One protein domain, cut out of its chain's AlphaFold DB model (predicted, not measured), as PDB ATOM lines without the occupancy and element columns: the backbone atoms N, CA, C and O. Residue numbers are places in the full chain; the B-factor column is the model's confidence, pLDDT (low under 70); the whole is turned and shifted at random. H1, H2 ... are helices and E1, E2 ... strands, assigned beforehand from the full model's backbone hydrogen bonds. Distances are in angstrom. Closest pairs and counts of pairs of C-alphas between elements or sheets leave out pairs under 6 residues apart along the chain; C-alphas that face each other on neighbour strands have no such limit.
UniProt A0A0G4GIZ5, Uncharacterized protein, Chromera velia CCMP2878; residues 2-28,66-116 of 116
ATOM      1  N   ASN A   2      32.743  32.841 165.785       56.31
ATOM      2  CA  ASN A   2      31.810  31.989 166.522       56.31
ATOM      3  C   ASN A   2      30.570  31.766 165.652       56.31
ATOM      4  O   ASN A   2      29.787  32.684 165.446       56.31
ATOM      5  N   ARG A   3      30.384  30.537 165.162       62.50
ATOM      6  CA  ARG A   3      29.256  30.126 164.302       62.50
ATOM      7  C   ARG A   3      27.883  30.513 164.874       62.50
ATOM      8  O   ARG A   3      26.934  30.720 164.129       62.50
ATOM      9  N   GLU A   4      27.791  30.603 166.196       64.38
ATOM     10  CA  GLU A   4      26.581  30.989 166.916       64.38
ATOM     11  C   GLU A   4      26.268  32.492 166.818       64.38
ATOM     12  O   GLU A   4      25.102  32.863 166.708       64.38
ATOM     13  N   GLU A   5      27.285  33.356 166.784       65.88
ATOM     14  CA  GLU A   5      27.113  34.812 166.653       65.88
ATOM     15  C   GLU A   5      26.645  35.189 165.242       65.88
ATOM     16  O   GLU A   5      25.716  35.984 165.089       65.88
ATOM     17  N   ASP A   6      27.226  34.563 164.213       67.50
ATOM     18  CA  ASP A   6      26.819  34.765 162.817       67.50
ATOM     19  C   ASP A   6      25.372  34.301 162.592       67.50
ATOM     20  O   ASP A   6      24.571  35.011 161.983       67.50
ATOM     21  N   TYR A   7      25.005  33.157 163.176       66.81
ATOM     22  CA  TYR A   7      23.637  32.643 163.138       66.81
ATOM     23  C   TYR A   7      22.643  33.600 163.807       66.81
ATOM     24  O   TYR A   7      21.597  33.921 163.241       66.81
ATOM     25  N   GLN A   8      22.968  34.108 164.998       67.00
ATOM     26  CA  GLN A   8      22.114  35.083 165.678       67.00
ATOM     27  C   GLN A   8      21.963  36.371 164.859       67.00
ATOM     28  O   GLN A   8      20.860  36.914 164.769       67.00
ATOM     29  N   ALA A   9      23.034  36.841 164.215       74.75
ATOM     30  CA  ALA A   9      22.978  38.008 163.343       74.75
ATOM     31  C   ALA A   9      22.074  37.777 162.117       74.75
ATOM     32  O   ALA A   9      21.315  38.671 161.737       74.75
ATOM     33  N   GLU A  10      22.112  36.589 161.512       72.44
ATOM     34  CA  GLU A  10      21.239  36.213 160.394       72.44
ATOM     35  C   GLU A  10      19.766  36.144 160.804       72.44
ATOM     36  O   GLU A  10      18.917  36.764 160.157       72.44
ATOM     37  N   VAL A  11      19.466  35.486 161.926       72.12
ATOM     38  CA  VAL A  11      18.105  35.434 162.479       72.12
ATOM     39  C   VAL A  11      17.580  36.845 162.743       72.12
ATOM     40  O   VAL A  11      16.450  37.168 162.378       72.12
ATOM     41  N   MET A  12      18.405  37.733 163.302       75.56
ATOM     42  CA  MET A  12      18.004  39.119 163.547       75.56
ATOM     43  C   MET A  12      17.715  39.895 162.256       75.56
ATOM     44  O   MET A  12      16.786  40.706 162.238       75.56
ATOM     45  N   LYS A  13      18.443  39.646 161.157       78.56
ATOM     46  CA  LYS A  13      18.129  40.247 159.846       78.56
ATOM     47  C   LYS A  13      16.756  39.802 159.341       78.56
ATOM     48  O   LYS A  13      15.976  40.645 158.899       78.56
ATOM     49  N   ILE A  14      16.449  38.510 159.452       75.19
ATOM     50  CA  ILE A  14      15.156  37.934 159.053       75.19
ATOM     51  C   ILE A  14      14.021  38.539 159.889       75.19
ATOM     52  O   ILE A  14      13.048  39.052 159.338       75.19
ATOM     53  N   VAL A  15      14.176  38.568 161.216       73.94
ATOM     54  CA  VAL A  15      13.182  39.143 162.137       73.94
ATOM     55  C   VAL A  15      12.932  40.619 161.830       73.94
ATOM     56  O   VAL A  15      11.780  41.049 161.734       73.94
ATOM     57  N   ASN A  16      13.992  41.405 161.632       77.94
ATOM     58  CA  ASN A  16      13.861  42.821 161.291       77.94
ATOM     59  C   ASN A  16      13.149  43.020 159.949       77.94
ATOM     60  O   ASN A  16      12.319  43.924 159.832       77.94
ATOM     61  N   LYS A  17      13.416  42.160 158.957       80.38
ATOM     62  CA  LYS A  17      12.709  42.196 157.676       80.38
ATOM     63  C   LYS A  17      11.222  41.914 157.850       80.38
ATOM     64  O   LYS A  17      10.409  42.674 157.330       80.38
ATOM     65  N   CYS A  18      10.861  40.876 158.600       74.19
ATOM     66  CA  CYS A  18       9.457  40.554 158.831       74.19
ATOM     67  C   CYS A  18       8.717  41.665 159.576       74.19
ATOM     68  O   CYS A  18       7.619  42.031 159.170       74.19
ATOM     69  N   ARG A  19       9.347  42.294 160.575       75.75
ATOM     70  CA  ARG A  19       8.776  43.472 161.247       75.75
ATOM     71  C   ARG A  19       8.557  44.645 160.293       75.75
ATOM     72  O   ARG A  19       7.529  45.312 160.373       75.75
ATOM     73  N   ALA A  20       9.499  44.898 159.384       79.00
ATOM     74  CA  ALA A  20       9.346  45.944 158.375       79.00
ATOM     75  C   ALA A  20       8.185  45.636 157.413       79.00
ATOM     76  O   ALA A  20       7.360  46.505 157.158       79.00
ATOM     77  N   VAL A  21       8.077  44.387 156.948       77.94
ATOM     78  CA  VAL A  21       6.977  43.916 156.091       77.94
ATOM     79  C   VAL A  21       5.626  44.055 156.789       77.94
ATOM     80  O   VAL A  21       4.672  44.532 156.180       77.94
ATOM     81  N   GLU A  22       5.527  43.647 158.053       76.44
ATOM     82  CA  GLU A  22       4.304  43.807 158.839       76.44
ATOM     83  C   GLU A  22       3.943  45.282 159.016       76.44
ATOM     84  O   GLU A  22       2.783  45.648 158.850       76.44
ATOM     85  N   SER A  23       4.924  46.145 159.287       75.62
ATOM     86  CA  SER A  23       4.690  47.586 159.398       75.62
ATOM     87  C   SER A  23       4.258  48.222 158.073       75.62
ATOM     88  O   SER A  23       3.502  49.191 158.092       75.62
ATOM     89  N   GLU A  24       4.754  47.730 156.938       81.06
ATOM     90  CA  GLU A  24       4.481  48.292 155.610       81.06
ATOM     91  C   GLU A  24       3.160  47.772 155.019       81.06
ATOM     92  O   GLU A  24       2.414  48.522 154.390       81.06
ATOM     93  N   TYR A  25       2.850  46.490 155.234       76.69
ATOM     94  CA  TYR A  25       1.765  45.780 154.548       76.69
ATOM     95  C   TYR A  25       0.725  45.148 155.481       76.69
ATOM     96  O   TYR A  25      -0.239  44.544 155.000       76.69
ATOM     97  N   GLY A  26       0.896  45.251 156.799       67.56
ATOM     98  CA  GLY A  26      -0.029  44.719 157.795       67.56
ATOM     99  C   GLY A  26      -1.369  45.446 157.764       67.56
ATOM    100  O   GLY A  26      -1.586  46.423 158.476       67.56
ATOM    101  N   LYS A  27      -2.308  44.958 156.950       63.06
ATOM    102  CA  LYS A  27      -3.707  45.391 157.022       63.06
ATOM    103  C   LYS A  27      -4.385  44.710 158.209       63.06
ATOM    104  O   LYS A  27      -4.370  43.487 158.317       63.06
ATOM    105  N   THR A  28      -5.069  45.491 159.039       52.66
ATOM    106  CA  THR A  28      -5.938  45.044 160.146       52.66
ATOM    107  C   THR A  28      -7.261  44.412 159.669       52.66
ATOM    108  O   THR A  28      -8.260  44.460 160.380       52.66
ATOM    109  N   LYS A  66       5.091  33.594 141.175       47.59
ATOM    110  CA  LYS A  66       4.260  34.747 141.551       47.59
ATOM    111  C   LYS A  66       2.738  34.510 141.397       47.59
ATOM    112  O   LYS A  66       1.971  35.467 141.453       47.59
ATOM    113  N   THR A  67       2.299  33.283 141.121       46.53
ATOM    114  CA  THR A  67       0.928  32.909 140.767       46.53
ATOM    115  C   THR A  67       0.128  32.344 141.930       46.53
ATOM    116  O   THR A  67      -1.097  32.410 141.862       46.53
ATOM    117  N   ASP A  68       0.765  31.832 142.988       61.34
ATOM    118  CA  ASP A  68       0.008  31.202 144.069       61.34
ATOM    119  C   ASP A  68      -0.604  32.254 145.011       61.34
ATOM    120  O   ASP A  68       0.061  33.224 145.404       61.34
ATOM    121  N   PRO A  69      -1.900  32.120 145.351       68.12
ATOM    122  CA  PRO A  69      -2.569  33.045 146.248       68.12
ATOM    123  C   PRO A  69      -1.957  32.971 147.645       68.12
ATOM    124  O   PRO A  69      -1.711  31.891 148.177       68.12
ATOM    125  N   CYS A  70      -1.770  34.132 148.275       70.19
ATOM    126  CA  CYS A  70      -1.257  34.224 149.636       70.19
ATOM    127  C   CYS A  70      -2.051  33.295 150.575       70.19
ATOM    128  O   CYS A  70      -3.276  33.412 150.642       70.19
ATOM    129  N   PRO A  71      -1.408  32.420 151.364       68.19
ATOM    130  CA  PRO A  71      -2.129  31.458 152.192       68.19
ATOM    131  C   PRO A  71      -2.989  32.139 153.264       68.19
ATOM    132  O   PRO A  71      -4.059  31.618 153.584       68.19
ATOM    133  N   ARG A  72      -2.577  33.327 153.736       69.62
ATOM    134  CA  ARG A  72      -3.271  34.125 154.758       69.62
ATOM    135  C   ARG A  72      -4.461  34.915 154.209       69.62
ATOM    136  O   ARG A  72      -5.548  34.819 154.760       69.62
ATOM    137  N   CYS A  73      -4.274  35.696 153.141       70.44
ATOM    138  CA  CYS A  73      -5.321  36.598 152.626       70.44
ATOM    139  C   CYS A  73      -5.908  36.191 151.268       70.44
ATOM    140  O   CYS A  73      -6.691  36.944 150.699       70.44
ATOM    141  N   LYS A  74      -5.473  35.058 150.704       74.00
ATOM    142  CA  LYS A  74      -5.883  34.493 149.403       74.00
ATOM    143  C   LYS A  74      -5.694  35.411 148.183       74.00
ATOM    144  O   LYS A  74      -6.079  35.054 147.075       74.00
ATOM    145  N   ALA A  75      -5.056  36.569 148.358       76.62
ATOM    146  CA  ALA A  75      -4.759  37.490 147.270       76.62
ATOM    147  C   ALA A  75      -3.684  36.890 146.358       76.62
ATOM    148  O   ALA A  75      -2.653  36.411 146.832       76.62
ATOM    149  N   SER A  76      -3.942  36.896 145.054       79.62
ATOM    150  CA  SER A  76      -3.016  36.391 144.036       79.62
ATOM    151  C   SER A  76      -2.038  37.485 143.607       79.62
ATOM    152  O   SER A  76      -2.395  38.661 143.602       79.62
ATOM    153  N   GLY A  77      -0.804  37.117 143.252       79.38
ATOM    154  CA  GLY A  77       0.205  38.071 142.766       79.38
ATOM    155  C   GLY A  77       0.781  39.018 143.825       79.38
ATOM    156  O   GLY A  77       1.513  39.944 143.481       79.38
ATOM    157  N   THR A  78       0.465  38.812 145.107       79.31
ATOM    158  CA  THR A  78       0.923  39.673 146.213       79.31
ATOM    159  C   THR A  78       2.098  39.087 146.985       79.31
ATOM    160  O   THR A  78       2.672  39.772 147.825       79.31
ATOM    161  N   VAL A  79       2.447  37.823 146.741       78.81
ATOM    162  CA  VAL A  79       3.581  37.161 147.387       78.81
ATOM    163  C   VAL A  79       4.866  37.516 146.640       78.81
ATOM    164  O   VAL A  79       4.953  37.373 145.420       78.81
ATOM    165  N   LYS A  80       5.867  37.978 147.383       82.19
ATOM    166  CA  LYS A  80       7.223  38.285 146.930       82.19
ATOM    167  C   LYS A  80       8.230  37.455 147.720       82.19
ATOM    168  O   LYS A  80       7.916  36.970 148.802       82.19
ATOM    169  N   SER A  81       9.435  37.319 147.181       79.19
ATOM    170  CA  SER A  81      10.569  36.699 147.859       79.19
ATOM    171  C   SER A  81      11.798  37.602 147.792       79.19
ATOM    172  O   SER A  81      11.952  38.386 146.852       79.19
ATOM    173  N   GLU A  82      12.660  37.511 148.800       80.38
ATOM    174  CA  GLU A  82      13.897  38.280 148.903       80.38
ATOM    175  C   GLU A  82      14.976  37.463 149.616       80.38
ATOM    176  O   GLU A  82      14.756  36.941 150.709       80.38
ATOM    177  N   ASN A  83      16.158  37.370 149.011       79.62
ATOM    178  CA  ASN A  83      17.300  36.708 149.635       79.62
ATOM    179  C   ASN A  83      17.903  37.628 150.703       79.62
ATOM    180  O   ASN A  83      18.276  38.761 150.404       79.62
ATOM    181  N   ILE A  84      18.014  37.134 151.936       74.75
ATOM    182  CA  ILE A  84      18.603  37.860 153.072       74.75
ATOM    183  C   ILE A  84      20.089  37.549 153.206       74.75
ATOM    184  O   ILE A  84      20.898  38.447 153.444       74.75
ATOM    185  N   THR A  85      20.442  36.281 153.015       70.00
ATOM    186  CA  THR A  85      21.825  35.819 153.055       70.00
ATOM    187  C   THR A  85      22.047  34.827 151.927       70.00
ATOM    188  O   THR A  85      21.209  33.967 151.676       70.00
ATOM    189  N   ALA A  86      23.186  34.946 151.256       67.19
ATOM    190  CA  ALA A  86      23.702  33.940 150.345       67.19
ATOM    191  C   ALA A  86      25.223  33.916 150.497       67.19
ATOM    192  O   ALA A  86      25.860  34.974 150.491       67.19
ATOM    193  N   GLY A  87      25.796  32.728 150.655       71.44
ATOM    194  CA  GLY A  87      27.232  32.557 150.805       71.44
ATOM    195  C   GLY A  87      27.695  31.173 150.381       71.44
ATOM    196  O   GLY A  87      26.902  30.245 150.231       71.44
ATOM    197  N   CYS A  88      29.006  31.055 150.199       68.56
ATOM    198  CA  CYS A  88      29.676  29.781 149.975       68.56
ATOM    199  C   CYS A  88      30.664  29.549 151.114       68.56
ATOM    200  O   CYS A  88      31.403  30.457 151.508       68.56
ATOM    201  N   ARG A  89      30.693  28.329 151.642       65.94
ATOM    202  CA  ARG A  89      31.711  27.894 152.593       65.94
ATOM    203  C   ARG A  89      33.012  27.567 151.870       65.94
ATOM    204  O   ARG A  89      33.047  27.317 150.667       65.94
ATOM    205  N   MET A  90      34.106  27.531 152.630       66.38
ATOM    206  CA  MET A  90      35.443  27.219 152.107       66.38
ATOM    207  C   MET A  90      35.555  25.810 151.499       66.38
ATOM    208  O   MET A  90      36.485  25.554 150.741       66.38
ATOM    209  N   ASN A  91      34.629  24.902 151.820       71.06
ATOM    210  CA  ASN A  91      34.545  23.556 151.251       71.06
ATOM    211  C   ASN A  91      33.670  23.472 149.984       71.06
ATOM    212  O   ASN A  91      33.543  22.388 149.426       71.06
ATOM    213  N   GLY A  92      33.119  24.593 149.508       69.12
ATOM    214  CA  GLY A  92      32.299  24.652 148.298       69.12
ATOM    215  C   GLY A  92      30.790  24.549 148.535       69.12
ATOM    216  O   GLY A  92      30.042  24.771 147.587       69.12
ATOM    217  N   ASP A  93      30.344  24.289 149.767       68.88
ATOM    218  CA  ASP A  93      28.915  24.195 150.089       68.88
ATOM    219  C   ASP A  93      28.260  25.577 150.069       68.88
ATOM    220  O   ASP A  93      28.802  26.547 150.621       68.88
ATOM    221  N   ALA A  94      27.079  25.676 149.462       69.88
ATOM    222  CA  ALA A  94      26.283  26.891 149.507       69.88
ATOM    223  C   ALA A  94      25.392  26.913 150.757       69.88
ATOM    224  O   ALA A  94      24.902  25.890 151.231       69.88
ATOM    225  N   TYR A  95      25.162  28.112 151.278       73.19
ATOM    226  CA  TYR A  95      24.175  28.351 152.323       73.19
ATOM    227  C   TYR A  95      23.446  29.663 152.061       73.19
ATOM    228  O   TYR A  95      23.957  30.568 151.388       73.19
ATOM    229  N   GLY A  96      22.245  29.789 152.609       73.19
ATOM    230  CA  GLY A  96      21.513  31.035 152.511       73.19
ATOM    231  C   GLY A  96      20.164  31.021 153.195       73.19
ATOM    232  O   GLY A  96      19.710  30.013 153.732       73.19
ATOM    233  N   SER A  97      19.534  32.188 153.157       76.44
ATOM    234  CA  SER A  97      18.198  32.420 153.680       76.44
ATOM    235  C   SER A  97      17.407  33.296 152.720       76.44
ATOM    236  O   SER A  97      17.903  34.313 152.231       76.44
ATOM    237  N   CYS A  98      16.150  32.934 152.496       74.31
ATOM    238  CA  CYS A  98      15.194  33.657 151.671       74.31
ATOM    239  C   CYS A  98      13.938  33.925 152.494       74.31
ATOM    240  O   CYS A  98      13.429  33.032 153.164       74.31
ATOM    241  N   VAL A  99      13.446  35.156 152.445       77.62
ATOM    242  CA  VAL A  99      12.202  35.574 153.085       77.62
ATOM    243  C   VAL A  99      11.116  35.670 152.026       77.62
ATOM    244  O   VAL A  99      11.312  36.289 150.983       77.62
ATOM    245  N   TYR A 100       9.954  35.098 152.311       76.62
ATOM    246  CA  TYR A 100       8.738  35.196 151.518       76.62
ATOM    247  C   TYR A 100       7.759  36.111 152.235       76.62
ATOM    248  O   TYR A 100       7.530  35.969 153.432       76.62
ATOM    249  N   PHE A 101       7.155  37.054 151.522       76.56
ATOM    250  CA  PHE A 101       6.213  37.971 152.143       76.56
ATOM    251  C   PHE A 101       5.064  38.390 151.238       76.56
ATOM    252  O   PHE A 101       5.195  38.460 150.022       76.56
ATOM    253  N   CYS A 102       3.919  38.703 151.839       77.06
ATOM    254  CA  CYS A 102       2.736  39.178 151.136       77.06
ATOM    255  C   CYS A 102       2.590  40.697 151.260       77.06
ATOM    256  O   CYS A 102       2.341  41.214 152.347       77.06
ATOM    257  N   THR A 103       2.602  41.407 150.134       83.88
ATOM    258  CA  THR A 103       2.415  42.868 150.081       83.88
ATOM    259  C   THR A 103       0.970  43.325 150.275       83.88
ATOM    260  O   THR A 103       0.662  44.499 150.103       83.88
ATOM    261  N   ASN A 104       0.041  42.410 150.563       81.69
ATOM    262  CA  ASN A 104      -1.351  42.767 150.840       81.69
ATOM    263  C   ASN A 104      -1.727  42.625 152.316       81.69
ATOM    264  O   ASN A 104      -2.523  43.421 152.802       81.69
ATOM    265  N   CYS A 105      -1.196  41.617 153.012       69.50
ATOM    266  CA  CYS A 105      -1.542  41.342 154.410       69.50
ATOM    267  C   CYS A 105      -0.344  41.334 155.363       69.50
ATOM    268  O   CYS A 105      -0.527  41.076 156.551       69.50
ATOM    269  N   GLY A 106       0.872  41.549 154.857       73.31
ATOM    270  CA  GLY A 106       2.083  41.571 155.671       73.31
ATOM    271  C   GLY A 106       2.487  40.211 156.236       73.31
ATOM    272  O   GLY A 106       3.310  40.168 157.138       73.31
ATOM    273  N   LEU A 107       1.930  39.096 155.737       75.75
ATOM    274  CA  LEU A 107       2.476  37.769 156.048       75.75
ATOM    275  C   LEU A 107       3.963  37.753 155.682       75.75
ATOM    276  O   LEU A 107       4.293  38.142 154.566       75.75
ATOM    277  N   CYS A 108       4.809  37.278 156.589       74.44
ATOM    278  CA  CYS A 108       6.232  37.073 156.368       74.44
ATOM    279  C   CYS A 108       6.616  35.671 156.843       74.44
ATOM    280  O   CYS A 108       6.183  35.250 157.913       74.44
ATOM    281  N   ASP A 109       7.396  34.964 156.037       74.50
ATOM    282  CA  ASP A 109       7.912  33.623 156.301       74.50
ATOM    283  C   ASP A 109       9.343  33.524 155.754       74.50
ATOM    284  O   ASP A 109       9.755  34.365 154.953       74.50
ATOM    285  N   PHE A 110      10.126  32.530 156.158       71.25
ATOM    286  CA  PHE A 110      11.494  32.375 155.668       71.25
ATOM    287  C   PHE A 110      11.913  30.917 155.515       71.25
ATOM    288  O   PHE A 110      11.442  30.021 156.205       71.25
ATOM    289  N   LEU A 111      12.854  30.699 154.604       70.75
ATOM    290  CA  LEU A 111      13.513  29.428 154.367       70.75
ATOM    291  C   LEU A 111      15.017  29.643 154.476       70.75
ATOM    292  O   LEU A 111      15.556  30.512 153.792       70.75
ATOM    293  N   SER A 112      15.686  28.825 155.280       70.88
ATOM    294  CA  SER A 112      17.144  28.733 155.301       70.88
ATOM    295  C   SER A 112      17.580  27.377 154.768       70.88
ATOM    296  O   SER A 112      16.931  26.370 155.044       70.88
ATOM    297  N   TRP A 113      18.670  27.351 154.011       67.88
ATOM    298  CA  TRP A 113      19.277  26.131 153.490       67.88
ATOM    299  C   TRP A 113      20.783  26.123 153.758       67.88
ATOM    300  O   TRP A 113      21.431  27.170 153.823       67.88
ATOM    301  N   ASP A 114      21.315  24.919 153.928       70.25
ATOM    302  CA  ASP A 114      22.734  24.615 154.103       70.25
ATOM    303  C   ASP A 114      22.977  23.311 153.335       70.25
ATOM    304  O   ASP A 114      22.330  22.309 153.639       70.25
ATOM    305  N   ASP A 115      23.837  23.343 152.315       62.34
ATOM    306  CA  ASP A 115      24.118  22.187 151.444       62.34
ATOM    307  C   ASP A 115      25.079  21.157 152.089       62.34
ATOM    308  O   ASP A 115      25.466  20.188 151.436       62.34
ATOM    309  N   ALA A 116      25.470  21.374 153.353       55.03
ATOM    310  CA  ALA A 116      26.428  20.562 154.113       55.03
ATOM    311  C   ALA A 116      25.950  19.146 154.495       55.03
ATOM    312  O   ALA A 116      24.757  18.964 154.837       55.03
TER     313      ALA A 116
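This is residues 2 to 28 and 66 to 116 of the 116 residues of an uncharacterized protein of Chromera velia CCMP2878 (UniProt A0A0G4GIZ5). One long helix, H1, lies lengthwise over one face of a small sheet of three long strands, with no named helix on the other face; residues 2 to 9 stick out free, 3 to 9 of them in H1. Residues 66 to 78, with no named element, form a loop before E1. The printed part has 78 residues, in the order H1, E1, E2, E3; the sheet order is E1 E2 E3, antiparallel, and the class is mixed. It is loose, with a radius of gyration of the C-alphas of 14.4 A, and flat, spanning 43 by 24 by 13 A.

Start with H1, residues 3 to 25, where every O i to N i+4 pair is within hydrogen-bond range. Past the cut, E1, residues 79 to 88, E2, residues 94 to 102, and E3, residues 108 to 114, form a meander, each strand the antiparallel neighbour of the one before. E1 and E2 are a hairpin at 165 degrees; look at N 82 and O 99, 2.8 A apart. E2 and E3 are a hairpin at 169 degrees, with N 100 and O 109 at 2.7 A. The sheet is twisted, its C-alphas up to 4.2 A off the best plane. H1 is on it, making two layers, a helix on one face of a sheet, at a height over the sheet of 9.5 A. On the local plane it runs along the strands, at 14 degrees to E2. It lies over E2, with 12 C-alphas falling there; with 2 on E3, it is only just not over E3. The closest C-alphas of H1 and E3 are those of Cys 18 and Cys 108, 5.3 A apart.

Find C-alpha 3 at (29.256, 30.126, 164.302); from there H1 runs 33.1 A to C-alpha 25. E1 begins at C-alpha 79, (3.581, 37.161, 147.387), and runs 27.2 A; E2 runs 26.6 A. E3 runs 20.8 A to C-alpha 114 at (22.734, 24.615, 154.103).

The C-alphas of Thr 28 and Asn 91 are the two farthest apart, 46.7 A. Residues 29 to 65 are not printed, and C-alphas 28 and 66 stand 23.6 A apart across the cut. The links E1 to E2 and E2 to E3 are tight. The mean pLDDT of the printed part is 71.7; look for values under 70 at residues 2 to 8 and 66 to 69, among others.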